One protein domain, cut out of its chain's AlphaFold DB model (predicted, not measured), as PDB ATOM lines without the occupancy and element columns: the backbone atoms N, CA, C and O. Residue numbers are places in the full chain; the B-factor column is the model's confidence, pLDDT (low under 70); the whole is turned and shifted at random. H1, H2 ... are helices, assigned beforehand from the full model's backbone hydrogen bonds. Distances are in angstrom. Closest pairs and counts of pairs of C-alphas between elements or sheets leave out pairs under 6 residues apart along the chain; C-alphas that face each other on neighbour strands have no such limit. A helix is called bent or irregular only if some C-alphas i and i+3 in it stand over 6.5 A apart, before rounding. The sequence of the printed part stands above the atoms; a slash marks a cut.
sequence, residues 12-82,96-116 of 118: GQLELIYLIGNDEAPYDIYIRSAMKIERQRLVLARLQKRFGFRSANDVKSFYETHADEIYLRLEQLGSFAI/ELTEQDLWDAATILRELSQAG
ATOM      1  N   GLY A  12      34.209  17.969  19.062       76.38
ATOM      2  CA  GLY A  12      33.396  17.921  17.842       76.38
ATOM      3  C   GLY A  12      34.067  17.185  16.679       76.38
ATOM      4  O   GLY A  12      33.387  16.576  15.867       76.38
ATOM      5  N   GLN A  13      35.402  17.206  16.601       84.19
ATOM      6  CA  GLN A  13      36.144  16.450  15.587       84.19
ATOM      7  C   GLN A  13      36.065  14.947  15.844       84.19
ATOM      8  O   GLN A  13      35.804  14.199  14.913       84.19
ATOM      9  N   LEU A  14      36.247  14.528  17.098       84.00
ATOM     10  CA  LEU A  14      36.115  13.130  17.503       84.00
ATOM     11  C   LEU A  14      34.673  12.634  17.335       84.00
ATOM     12  O   LEU A  14      34.474  11.554  16.795       84.00
ATOM     13  N   GLU A  15      33.678  13.446  17.715       79.31
ATOM     14  CA  GLU A  15      32.253  13.141  17.519       79.31
ATOM     15  C   GLU A  15      31.948  12.947  16.030       79.31
ATOM     16  O   GLU A  15      31.312  11.971  15.658       79.31
ATOM     17  N   LEU A  16      32.434  13.834  15.154       78.81
ATOM     18  CA  LEU A  16      32.168  13.718  13.721       78.81
ATOM     19  C   LEU A  16      32.857  12.501  13.086       78.81
ATOM     20  O   LEU A  16      32.249  11.843  12.249       78.81
ATOM     21  N   ILE A  17      34.090  12.178  13.493       83.50
ATOM     22  CA  ILE A  17      34.783  10.959  13.043       83.50
ATOM     23  C   ILE A  17      34.015   9.714  13.503       83.50
ATOM     24  O   ILE A  17      33.776   8.822  12.697       83.50
ATOM     25  N   TYR A  18      33.577   9.680  14.765       81.50
ATOM     26  CA  TYR A  18      32.767   8.593  15.319       81.50
ATOM     27  C   TYR A  18      31.448   8.400  14.554       81.50
ATOM     28  O   TYR A  18      31.050   7.273  14.272       81.50
ATOM     29  N   LEU A  19      30.775   9.498  14.198       75.56
ATOM     30  CA  LEU A  19      29.513   9.475  13.456       75.56
ATOM     31  C   LEU A  19      29.690   8.974  12.018       75.56
ATOM     32  O   LEU A  19      28.908   8.151  11.560       75.56
ATOM     33  N   ILE A  20      30.726   9.444  11.316       76.69
ATOM     34  CA  ILE A  20      31.036   9.007   9.944       76.69
ATOM     35  C   ILE A  20      31.494   7.543   9.928       76.69
ATOM     36  O   ILE A  20      31.156   6.797   9.012       76.69
ATOM     37  N   GLY A  21      32.270   7.143  10.936       76.19
ATOM     38  CA  GLY A  21      32.837   5.808  11.059       76.19
ATOM     39  C   GLY A  21      31.831   4.709  11.399       76.19
ATOM     40  O   GLY A  21      31.991   3.592  10.923       76.19
ATOM     41  N   ASN A  22      30.786   5.016  12.176       72.38
ATOM     42  CA  ASN A  22      29.755   4.030  12.535       72.38
ATOM     43  C   ASN A  22      28.682   3.805  11.463       72.38
ATOM     44  O   ASN A  22      27.903   2.874  11.616       72.38
ATOM     45  N   ASP A  23      28.639   4.628  10.410       65.06
ATOM     46  CA  ASP A  23      27.786   4.438   9.225       65.06
ATOM     47  C   ASP A  23      26.327   4.041   9.526       65.06
ATOM     48  O   ASP A  23      25.709   3.262   8.800       65.06
ATOM     49  N   GLU A  24      25.753   4.572  10.607       54.78
ATOM     50  CA  GLU A  24      24.313   4.510  10.815       54.78
ATOM     51  C   GLU A  24      23.670   5.593   9.945       54.78
ATOM     52  O   GLU A  24      24.261   6.645   9.682       54.78
ATOM     53  N   ALA A  25      22.484   5.303   9.423       55.72
ATOM     54  CA  ALA A  25      21.813   6.114   8.419       55.72
ATOM     55  C   ALA A  25      21.792   7.623   8.775       55.72
ATOM     56  O   ALA A  25      21.846   7.984   9.950       55.72
ATOM     57  N   PRO A  26      21.654   8.539   7.791       55.25
ATOM     58  CA  PRO A  26      21.793   9.987   8.010       55.25
ATOM     59  C   PRO A  26      20.980  10.559   9.189       55.25
ATOM     60  O   PRO A  26      21.387  11.548   9.800       55.25
ATOM     61  N   TYR A  27      19.852   9.924   9.528       50.84
ATOM     62  CA  TYR A  27      19.012  10.272  10.674       50.84
ATOM     63  C   TYR A  27      19.644   9.917  12.033       50.84
ATOM     64  O   TYR A  27      19.566  10.720  12.961       50.84
ATOM     65  N   ASP A  28      20.326   8.778  12.155       52.34
ATOM     66  CA  ASP A  28      20.979   8.335  13.394       52.34
ATOM     67  C   ASP A  28      22.179   9.215  13.742       52.34
ATOM     68  O   ASP A  28      22.413   9.533  14.911       52.34
ATOM     69  N   ILE A  29      22.882   9.708  12.719       52.91
ATOM     70  CA  ILE A  29      23.965  10.681  12.878       52.91
ATOM     71  C   ILE A  29      23.453  11.967  13.524       52.91
ATOM     72  O   ILE A  29      24.103  12.491  14.423       52.91
ATOM     73  N   TYR A  30      22.286  12.477  13.121       51.56
ATOM     74  CA  TYR A  30      21.707  13.665  13.750       51.56
ATOM     75  C   TYR A  30      21.184  13.368  15.159       51.56
ATOM     76  O   TYR A  30      21.478  14.120  16.085       51.56
ATOM     77  N   ILE A  31      20.442  12.270  15.337       48.59
ATOM     78  CA  ILE A  31      19.817  11.898  16.618       48.59
ATOM     79  C   ILE A  31      20.871  11.670  17.710       48.59
ATOM     80  O   ILE A  31      20.661  12.043  18.866       48.59
ATOM     81  N   ARG A  32      22.025  11.095  17.355       55.03
ATOM     82  CA  ARG A  32      23.135  10.843  18.287       55.03
ATOM     83  C   ARG A  32      24.114  12.017  18.403       55.03
ATOM     84  O   ARG A  32      24.939  12.033  19.318       55.03
ATOM     85  N   SER A  33      24.048  13.005  17.508       56.88
ATOM     86  CA  SER A  33      24.971  14.141  17.497       56.88
ATOM     87  C   SER A  33      24.525  15.255  18.438       56.88
ATOM     88  O   SER A  33      23.441  15.819  18.329       56.88
ATOM     89  N   ALA A  34      25.432  15.688  19.312       56.47
ATOM     90  CA  ALA A  34      25.259  16.923  20.074       56.47
ATOM     91  C   ALA A  34      25.457  18.196  19.212       56.47
ATOM     92  O   ALA A  34      25.402  19.313  19.741       56.47
ATOM     93  N   MET A  35      25.729  18.064  17.905       64.06
ATOM     94  CA  MET A  35      26.089  19.161  17.003       64.06
ATOM     95  C   MET A  35      25.028  19.427  15.932       64.06
ATOM     96  O   MET A  35      24.639  18.534  15.186       64.06
ATOM     97  N   LYS A  36      24.677  20.708  15.758       70.94
ATOM     98  CA  LYS A  36      23.896  21.196  14.609       70.94
ATOM     99  C   LYS A  36      24.625  20.951  13.281       70.94
ATOM    100  O   LYS A  36      25.852  21.014  13.234       70.94
ATOM    101  N   ILE A  37      23.869  20.804  12.198       68.19
ATOM    102  CA  ILE A  37      24.357  20.556  10.827       68.19
ATOM    103  C   ILE A  37      25.397  21.591  10.372       68.19
ATOM    104  O   ILE A  37      26.477  21.230   9.909       68.19
ATOM    105  N   GLU A  38      25.139  22.885  10.578       69.62
ATOM    106  CA  GLU A  38      26.089  23.962  10.242       69.62
ATOM    107  C   GLU A  38      27.446  23.778  10.943       69.62
ATOM    108  O   GLU A  38      28.515  24.004  10.368       69.62
ATOM    109  N   ARG A  39      27.409  23.309  12.196       74.56
ATOM    110  CA  ARG A  39      28.610  23.011  12.977       74.56
ATOM    111  C   ARG A  39      29.309  21.762  12.452       74.56
ATOM    112  O   ARG A  39      30.536  21.763  12.404       74.56
ATOM    113  N   GLN A  40      28.565  20.739  12.034       72.94
ATOM    114  CA  GLN A  40      29.128  19.539  11.411       72.94
ATOM    115  C   GLN A  40      29.890  19.898  10.125       72.94
ATOM    116  O   GLN A  40      31.057  19.530  10.007       72.94
ATOM    117  N   ARG A  41      29.311  20.729   9.241       74.50
ATOM    118  CA  ARG A  41      29.983  21.238   8.021       74.50
ATOM    119  C   ARG A  41      31.311  21.931   8.334       74.50
ATOM    120  O   ARG A  41      32.341  21.656   7.723       74.50
ATOM    121  N   LEU A  42      31.314  22.810   9.333       80.50
ATOM    122  CA  LEU A  42      32.513  23.549   9.729       80.50
ATOM    123  C   LEU A  42      33.588  22.653  10.366       80.50
ATOM    124  O   LEU A  42      34.785  22.859  10.148       80.50
ATOM    125  N   VAL A  43      33.188  21.665  11.166       80.88
ATOM    126  CA  VAL A  43      34.112  20.691  11.763       80.88
ATOM    127  C   VAL A  43      34.727  19.803  10.686       80.88
ATOM    128  O   VAL A  43      35.933  19.560  10.722       80.88
ATOM    129  N   LEU A  44      33.934  19.395   9.702       78.94
ATOM    130  CA  LEU A  44      34.373  18.577   8.583       78.94
ATOM    131  C   LEU A  44      35.442  19.263   7.733       78.94
ATOM    132  O   LEU A  44      36.518  18.708   7.526       78.94
ATOM    133  N   ALA A  45      35.208  20.518   7.343       79.44
ATOM    134  CA  ALA A  45      36.194  21.304   6.605       79.44
ATOM    135  C   ALA A  45      37.523  21.428   7.377       79.44
ATOM    136  O   ALA A  45      38.612  21.423   6.800       79.44
ATOM    137  N   ARG A  46      37.461  21.501   8.716       82.94
ATOM    138  CA  ARG A  46      38.656  21.502   9.575       82.94
ATOM    139  C   ARG A  46      39.335  20.139   9.628       82.94
ATOM    140  O   ARG A  46      40.559  20.115   9.726       82.94
ATOM    141  N   LEU A  47      38.578  19.043   9.599       81.19
ATOM    142  CA  LEU A  47      39.133  17.694   9.533       81.19
ATOM    143  C   LEU A  47      39.945  17.516   8.248       81.19
ATOM    144  O   LEU A  47      41.128  17.184   8.323       81.19
ATOM    145  N   GLN A  48      39.358  17.865   7.103       80.75
ATOM    146  CA  GLN A  48      40.025  17.794   5.801       80.75
ATOM    147  C   GLN A  48      41.277  18.682   5.758       80.75
ATOM    148  O   GLN A  48      42.377  18.214   5.477       80.75
ATOM    149  N   LYS A  49      41.150  19.963   6.138       81.75
ATOM    150  CA  LYS A  49      42.257  20.930   6.061       81.75
ATOM    151  C   LYS A  49      43.412  20.631   7.022       81.75
ATOM    152  O   LYS A  49      44.559  20.917   6.694       81.75
ATOM    153  N   ARG A  50      43.125  20.150   8.238       82.00
ATOM    154  CA  ARG A  50      44.133  20.016   9.306       82.00
ATOM    155  C   ARG A  50      44.726  18.618   9.412       82.00
ATOM    156  O   ARG A  50      45.890  18.504   9.783       82.00
ATOM    157  N   PHE A  51      43.930  17.588   9.148       79.44
ATOM    158  CA  PHE A  51      44.347  16.193   9.291       79.44
ATOM    159  C   PHE A  51      44.474  15.477   7.944       79.44
ATOM    160  O   PHE A  51      44.899  14.332   7.914       79.44
ATOM    161  N   GLY A  52      44.176  16.161   6.835       79.25
ATOM    162  CA  GLY A  52      44.436  15.650   5.493       79.25
ATOM    163  C   GLY A  52      43.446  14.591   5.018       79.25
ATOM    164  O   GLY A  52      43.737  13.932   4.026       79.25
ATOM    165  N   PHE A  53      42.298  14.438   5.689       80.69
ATOM    166  CA  PHE A  53      41.213  13.584   5.208       80.69
ATOM    167  C   PHE A  53      40.733  14.088   3.848       80.69
ATOM    168  O   PHE A  53      40.304  15.237   3.735       80.69
ATOM    169  N   ARG A  54      40.823  13.249   2.820       74.69
ATOM    170  CA  ARG A  54      40.390  13.586   1.460       74.69
ATOM    171  C   ARG A  54      38.965  13.112   1.222       74.69
ATOM    172  O   ARG A  54      38.196  13.807   0.571       74.69
ATOM    173  N   SER A  55      38.599  11.987   1.832       71.00
ATOM    174  CA  SER A  55      37.313  11.327   1.622       71.00
ATOM    175  C   SER A  55      36.602  10.913   2.913       71.00
ATOM    176  O   SER A  55      37.212  10.830   3.981       71.00
ATOM    177  N   ALA A  56      35.309  10.579   2.799       67.81
ATOM    178  CA  ALA A  56      34.590   9.840   3.841       67.81
ATOM    179  C   ALA A  56      35.292   8.519   4.194       67.81
ATOM    180  O   ALA A  56      35.361   8.154   5.362       67.81
ATOM    181  N   ASN A  57      35.826   7.819   3.190       73.31
ATOM    182  CA  ASN A  57      36.480   6.522   3.364       73.31
ATOM    183  C   ASN A  57      37.785   6.635   4.154       73.31
ATOM    184  O   ASN A  57      38.105   5.729   4.918       73.31
ATOM    185  N   ASP A  58      38.499   7.756   4.039       78.44
ATOM    186  CA  ASP A  58      39.680   8.035   4.857       78.44
ATOM    187  C   ASP A  58      39.271   8.218   6.317       78.44
ATOM    188  O   ASP A  58      39.939   7.722   7.217       78.44
ATOM    189  N   VAL A  59      38.157   8.917   6.556       77.56
ATOM    190  CA  VAL A  59      37.608   9.110   7.903       77.56
ATOM    191  C   VAL A  59      37.109   7.786   8.481       77.56
ATOM    192  O   VAL A  59      37.358   7.525   9.655       77.56
ATOM    193  N   LYS A  60      36.465   6.935   7.671       78.94
ATOM    194  CA  LYS A  60      36.031   5.586   8.069       78.94
ATOM    195  C   LYS A  60      37.217   4.687   8.399       78.94
ATOM    196  O   LYS A  60      37.298   4.202   9.517       78.94
ATOM    197  N   SER A  61      38.188   4.568   7.494       83.31
ATOM    198  CA  SER A  61      39.423   3.797   7.723       83.31
ATOM    199  C   SER A  61      40.163   4.272   8.980       83.31
ATOM    200  O   SER A  61      40.676   3.482   9.772       83.31
ATOM    201  N   PHE A  62      40.198   5.589   9.190       85.25
ATOM    202  CA  PHE A  62      40.806   6.193  10.369       85.25
ATOM    203  C   PHE A  62      40.018   5.907  11.650       85.25
ATOM    204  O   PHE A  62      40.619   5.631  12.685       85.25
ATOM    205  N   TYR A  63      38.686   5.945  11.592       85.81
ATOM    206  CA  TYR A  63      37.832   5.528  12.698       85.81
ATOM    207  C   TYR A  63      38.049   4.055  13.039       85.81
ATOM    208  O   TYR A  63      38.309   3.755  14.194       85.81
ATOM    209  N   GLU A  64      38.023   3.152  12.058       83.81
ATOM    210  CA  GLU A  64      38.229   1.713  12.267       83.81
ATOM    211  C   GLU A  64      39.574   1.414  12.941       83.81
ATOM    212  O   GLU A  64      39.663   0.549  13.810       83.81
ATOM    213  N   THR A  65      40.611   2.181  12.599       86.19
ATOM    214  CA  THR A  65      41.951   2.040  13.189       86.19
ATOM    215  C   THR A  65      42.033   2.588  14.623       86.19
ATOM    216  O   THR A  65      42.873   2.149  15.407       86.19
ATOM    217  N   HIS A  66      41.177   3.547  14.989       86.19
ATOM    218  CA  HIS A  66      41.271   4.301  16.246       86.19
ATOM    219  C   HIS A  66      39.984   4.292  17.086       86.19
ATOM    220  O   HIS A  66      39.837   5.131  17.978       86.19
ATOM    221  N   ALA A  67      39.052   3.373  16.822       82.62
ATOM    222  CA  ALA A  67      37.697   3.395  17.375       82.62
ATOM    223  C   ALA A  67      37.696   3.443  18.910       82.62
ATOM    224  O   ALA A  67      37.078   4.333  19.501       82.62
ATOM    225  N   ASP A  68      38.468   2.558  19.545       80.69
ATOM    226  CA  ASP A  68      38.580   2.466  21.005       80.69
ATOM    227  C   ASP A  68      39.148   3.752  21.628       80.69
ATOM    228  O   ASP A  68      38.653   4.245  22.643       80.69
ATOM    229  N   GLU A  69      40.168   4.346  21.000       84.81
ATOM    230  CA  GLU A  69      40.798   5.572  21.496       84.81
ATOM    231  C   GLU A  69      39.883   6.793  21.312       84.81
ATOM    232  O   GLU A  69      39.786   7.652  22.195       84.81
ATOM    233  N   ILE A  70      39.173   6.869  20.183       84.50
ATOM    234  CA  ILE A  70      38.169   7.904  19.918       84.50
ATOM    235  C   ILE A  70      37.056   7.818  20.964       84.50
ATOM    236  O   ILE A  70      36.710   8.842  21.559       84.50
ATOM    237  N   TYR A  71      36.546   6.614  21.232       79.69
ATOM    238  CA  TYR A  71      35.523   6.378  22.244       79.69
ATOM    239  C   TYR A  71      35.991   6.829  23.634       79.69
ATOM    240  O   TYR A  71      35.347   7.661  24.272       79.69
ATOM    241  N   LEU A  72      37.167   6.379  24.075       81.25
ATOM    242  CA  LEU A  72      37.710   6.719  25.392       81.25
ATOM    243  C   LEU A  72      37.913   8.234  25.574       81.25
ATOM    244  O   LEU A  72      37.613   8.800  26.628       81.25
ATOM    245  N   ARG A  73      38.373   8.938  24.536       83.50
ATOM    246  CA  ARG A  73      38.528  10.401  24.587       83.50
ATOM    247  C   ARG A  73      37.193  11.131  24.601       83.50
ATOM    248  O   ARG A  73      37.066  12.157  25.270       83.50
ATOM    249  N   LEU A  74      36.199  10.627  23.877       79.69
ATOM    250  CA  LEU A  74      34.835  11.138  23.948       79.69
ATOM    251  C   LEU A  74      34.251  10.951  25.360       79.69
ATOM    252  O   LEU A  74      33.573  11.859  25.848       79.69
ATOM    253  N   GLU A  75      34.609   9.873  26.065       75.62
ATOM    254  CA  GLU A  75      34.209   9.640  27.464       75.62
ATOM    255  C   GLU A  75      34.716  10.737  28.378       75.62
ATOM    256  O   GLU A  75      33.948  11.425  29.054       75.62
ATOM    257  N   GLN A  76      36.026  10.953  28.319       79.25
ATOM    258  CA  GLN A  76      36.733  11.919  29.148       79.25
ATOM    259  C   GLN A  76      36.264  13.355  28.893       79.25
ATOM    260  O   GLN A  76      36.301  14.197  29.789       79.25
ATOM    261  N   LEU A  77      35.791  13.648  27.680       77.25
ATOM    262  CA  LEU A  77      35.253  14.953  27.287       77.25
ATOM    263  C   LEU A  77      33.756  15.120  27.613       77.25
ATOM    264  O   LEU A  77      33.123  16.084  27.154       77.25
ATOM    265  N   GLY A  78      33.166  14.186  28.371       67.12
ATOM    266  CA  GLY A  78      31.750  14.200  28.739       67.12
ATOM    267  C   GLY A  78      30.849  14.182  27.506       67.12
ATOM    268  O   GLY A  78      29.885  14.944  27.413       67.12
ATOM    269  N   SER A  79      31.243  13.427  26.479       64.75
ATOM    270  CA  SER A  79      30.545  13.357  25.194       64.75
ATOM    271  C   SER A  79      29.421  12.329  25.152       64.75
ATOM    272  O   SER A  79      28.708  12.269  24.154       64.75
ATOM    273  N   PHE A  80      29.213  11.545  26.211       52.97
ATOM    274  CA  PHE A  80      28.274  10.434  26.153       52.97
ATOM    275  C   PHE A  80      26.879  10.755  26.678       52.97
ATOM    276  O   PHE A  80      26.590  10.717  27.871       52.97
ATOM    277  N   ALA A  81      26.009  11.004  25.700       46.72
ATOM    278  CA  ALA A  81      24.693  10.381  25.595       46.72
ATOM    279  C   ALA A  81      24.686   9.355  24.431       46.72
ATOM    280  O   ALA A  81      23.716   9.279  23.684       46.72
ATOM    281  N   ILE A  82      25.786   8.615  24.225       50.03
ATOM    282  CA  ILE A  82      25.875   7.553  23.210       50.03
ATOM    283  C   ILE A  82      25.986   6.234  23.962       50.03
ATOM    284  O   ILE A  82      27.066   5.799  24.347       50.03
ATOM    285  N   GLU A  96      11.390  19.028  16.802       54.28
ATOM    286  CA  GLU A  96      11.040  18.009  15.809       54.28
ATOM    287  C   GLU A  96      11.930  18.171  14.580       54.28
ATOM    288  O   GLU A  96      12.040  19.250  13.993       54.28
ATOM    289  N   LEU A  97      12.615  17.081  14.255       55.91
ATOM    290  CA  LEU A  97      13.490  16.983  13.106       55.91
ATOM    291  C   LEU A  97      12.703  17.305  11.841       55.91
ATOM    292  O   LEU A  97      11.726  16.622  11.530       55.91
ATOM    293  N   THR A  98      13.130  18.328  11.104       63.97
ATOM    294  CA  THR A  98      12.497  18.640   9.825       63.97
ATOM    295  C   THR A  98      13.044  17.722   8.737       63.97
ATOM    296  O   THR A  98      14.184  17.260   8.796       63.97
ATOM    297  N   GLU A  99      12.250  17.479   7.698       58.94
ATOM    298  CA  GLU A  99      12.701  16.736   6.515       58.94
ATOM    299  C   GLU A  99      13.957  17.375   5.889       58.94
ATOM    300  O   GLU A  99      14.859  16.678   5.425       58.94
ATOM    301  N   GLN A 100      14.065  18.705   5.958       65.62
ATOM    302  CA  GLN A 100      15.214  19.465   5.470       65.62
ATOM    303  C   GLN A 100      16.508  19.130   6.228       65.62
ATOM    304  O   GLN A 100      17.550  18.950   5.600       65.62
ATOM    305  N   ASP A 101      16.445  18.969   7.554       58.06
ATOM    306  CA  ASP A 101      17.609  18.594   8.367       58.06
ATOM    307  C   ASP A 101      18.171  17.222   7.951       58.06
ATOM    308  O   ASP A 101      19.387  17.016   7.897       58.06
ATOM    309  N   LEU A 102      17.285  16.286   7.599       60.81
ATOM    310  CA  LEU A 102      17.664  14.953   7.125       60.81
ATOM    311  C   LEU A 102      18.331  15.012   5.743       60.81
ATOM    312  O   LEU A 102      19.359  14.366   5.523       60.81
ATOM    313  N   TRP A 103      17.790  15.820   4.826       65.31
ATOM    314  CA  TRP A 103      18.385  16.053   3.506       65.31
ATOM    315  C   TRP A 103      19.748  16.741   3.590       65.31
ATOM    316  O   TRP A 103      20.676  16.377   2.863       65.31
ATOM    317  N   ASP A 104      19.908  17.703   4.497       65.12
ATOM    318  CA  ASP A 104      21.174  18.399   4.703       65.12
ATOM    319  C   ASP A 104      22.255  17.482   5.289       65.12
ATOM    320  O   ASP A 104      23.405  17.534   4.842       65.12
ATOM    321  N   ALA A 105      21.900  16.604   6.234       65.25
ATOM    322  CA  ALA A 105      22.803  15.578   6.756       65.25
ATOM    323  C   ALA A 105      23.215  14.574   5.664       65.25
ATOM    324  O   ALA A 105      24.403  14.284   5.497       65.25
ATOM    325  N   ALA A 106      22.256  14.105   4.858       66.25
ATOM    326  CA  ALA A 106      22.529  13.223   3.725       66.25
ATOM    327  C   ALA A 106      23.429  13.891   2.671       66.25
ATOM    328  O   ALA A 106      24.303  13.241   2.099       66.25
ATOM    329  N   THR A 107      23.264  15.197   2.447       70.75
ATOM    330  CA  THR A 107      24.099  15.977   1.524       70.75
ATOM    331  C   THR A 107      25.543  16.051   2.008       70.75
ATOM    332  O   THR A 107      26.446  15.808   1.217       70.75
ATOM    333  N   ILE A 108      25.778  16.286   3.302       66.50
ATOM    334  CA  ILE A 108      27.135  16.292   3.879       66.50
ATOM    335  C   ILE A 108      27.824  14.937   3.668       66.50
ATOM    336  O   ILE A 108      28.981  14.882   3.256       66.50
ATOM    337  N   LEU A 109      27.107  13.836   3.908       66.44
ATOM    338  CA  LEU A 109      27.636  12.483   3.704       66.44
ATOM    339  C   LEU A 109      27.910  12.195   2.224       66.44
ATOM    340  O   LEU A 109      28.928  11.592   1.879       66.44
ATOM    341  N   ARG A 110      27.036  12.673   1.334       66.25
ATOM    342  CA  ARG A 110      27.197  12.537  -0.114       66.25
ATOM    343  C   ARG A 110      28.368  13.360  -0.652       66.25
ATOM    344  O   ARG A 110      29.146  12.829  -1.438       66.25
ATOM    345  N   GLU A 111      28.526  14.613  -0.227       66.06
ATOM    346  CA  GLU A 111      29.671  15.467  -0.580       66.06
ATOM    347  C   GLU A 111      30.991  14.810  -0.157       66.06
ATOM    348  O   GLU A 111      31.956  14.795  -0.921       66.06
ATOM    349  N   LEU A 112      31.014  14.177   1.019       57.50
ATOM    350  CA  LEU A 112      32.183  13.441   1.497       57.50
ATOM    351  C   LEU A 112      32.483  12.161   0.722       57.50
ATOM    352  O   LEU A 112      33.650  11.785   0.594       57.50
ATOM    353  N   SER A 113      31.450  11.488   0.216       54.62
ATOM    354  CA  SER A 113      31.607  10.326  -0.658       54.62
ATOM    355  C   SER A 113      32.120  10.723  -2.042       54.62
ATOM    356  O   SER A 113      32.913   9.988  -2.622       54.62
ATOM    357  N   GLN A 114      31.684  11.866  -2.577       55.88
ATOM    358  CA  GLN A 114      32.089  12.345  -3.902       55.88
ATOM    359  C   GLN A 114      33.501  12.940  -3.908       55.88
ATOM    360  O   GLN A 114      34.235  12.734  -4.865       55.88
ATOM    361  N   ALA A 115      33.920  13.602  -2.825       54.44
ATOM    362  CA  ALA A 115      35.283  14.121  -2.672       54.44
ATOM    363  C   ALA A 115      36.371  13.026  -2.588       54.44
ATOM    364  O   ALA A 115      37.557  13.334  -2.649       54.44
ATOM    365  N   GLY A 116      35.973  11.758  -2.436       41.34
ATOM    366  CA  GLY A 116      36.858  10.595  -2.380       41.34
ATOM    367  C   GLY A 116      36.833   9.667  -3.584       41.34
ATOM    368  O   GLY A 116      37.376   8.572  -3.479       41.34
TER     369      GLY A 116
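Overview. This is residues 12 to 82 and 96 to 116 of the 118 residues of an uncharacterized protein of Maritalea mobilis (UniProt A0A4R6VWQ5). A short helix, H1, sits in the middle of a small helical domain: the two arms of the bent helix H4 form an L round one side of it, H3 crosses it, and H5, with the short H2 packed across part of it, lies on the side away from H4b. H5 runs the same way as H3, meeting it with only part of its length, and its last turns make a corner with the beginning of H4a. The printed part has 92 residues with five named helices, in the order H1, H2, H3, H4, H5, and no named strand; the class is all helix, and the helix packing is mostly crossed. The whole is compact, with a radius of gyration of the C-alphas of 12.5 A and spans of 34 by 30 by 20 A.

Arrangement. Begin at the first printed residue with H1, residues 12 to 21. After it comes H2, residues 26 to 32, close to H1 but not clearly touching; the closest C-alphas, of Leu 19 and Ile 29, are 5.7 A apart. Next find H3, residues 37 to 51, which touches H1 about perpendicular at 90 degrees, with the C-alphas of Gln 13 and Val 43 closest at 6.1 A. H4, residues 56 to 76, was assigned as one helix by its hydrogen bonds but is bent: C-alphas 65 and 68 are 8.5 A apart, and its arms, H4a and H4b, stand about perpendicular at 87 degrees. H4a, residues 56 to 65, touches H1 at 85 degrees, about perpendicular; look at the C-alphas of Gly 21 and Lys 60, the closest at 4.4 A. H4b, residues 68 to 76, touches H1 with Leu 14 and Ile 70 closest, their C-alphas 6.1 A apart; the two run opposite ways at a steep tilt of 37 degrees, only just past shallow. H3 and H4a are near each other, with 6 pairs of C-alphas within 10 A, while H3 and H4b are apart. Past the cut, H5, residues 99 to 114, touches H2 with residues 102 to 109 alone; the closest C-alphas are those of Pro 26 and Ala 106, at 5.4 A, and the tilt of 69 degrees, opposite ways, is steep, only just short of about perpendicular. H5 touches H3 between residues 101 to 108 of H5 and 37 to 41 of H3, the same way at a shallow tilt of 15 degrees, with the C-alphas of Ile 37 and Ala 105 closest at 6.6 A. Residues 109 to 113 of H5 touch H4a about perpendicular at 83 degrees, the C-alphas of Ala 56 and Leu 112 closest at 4.9 A. Every O i to N i+4 pair is within hydrogen-bond range in H1, H3, H4a, H4b and H5, and 2 of 3 are in H2.

Along the chain. Find C-alpha 12 at (33.396, 17.921, 17.842), where H1 begins; it runs 13.9 A to C-alpha 21. H2 measures 10.4 A from C-alpha 26 to C-alpha 32. H3 starts at C-alpha 37, at (24.357, 20.556, 10.827), and runs 20.5 A to C-alpha 51. H4a covers 14.2 A and H4b 12.6 A; residues 66 and 67 belong to neither arm. H5 runs 22.4 A, from C-alpha 99 to C-alpha 114 at (32.089, 12.345, -3.902).

Size, cuts and confidence. The two C-alphas farthest apart, of Gly 52 and Glu 96, are 35.0 A from each other. Residues 83 to 95 are not printed, and C-alphas 82 and 96 stand 19.6 A apart across this cut, in the link from H4 to H5. The links H1 to H2, H2 to H3 and H3 to H4 are tight, with 4 residues each. In the B-factor column the mean pLDDT of the printed part is 70.3; 41 residues are under 70, among them residues 23 to 35, 96 to 106 and 108 to 116 of this model.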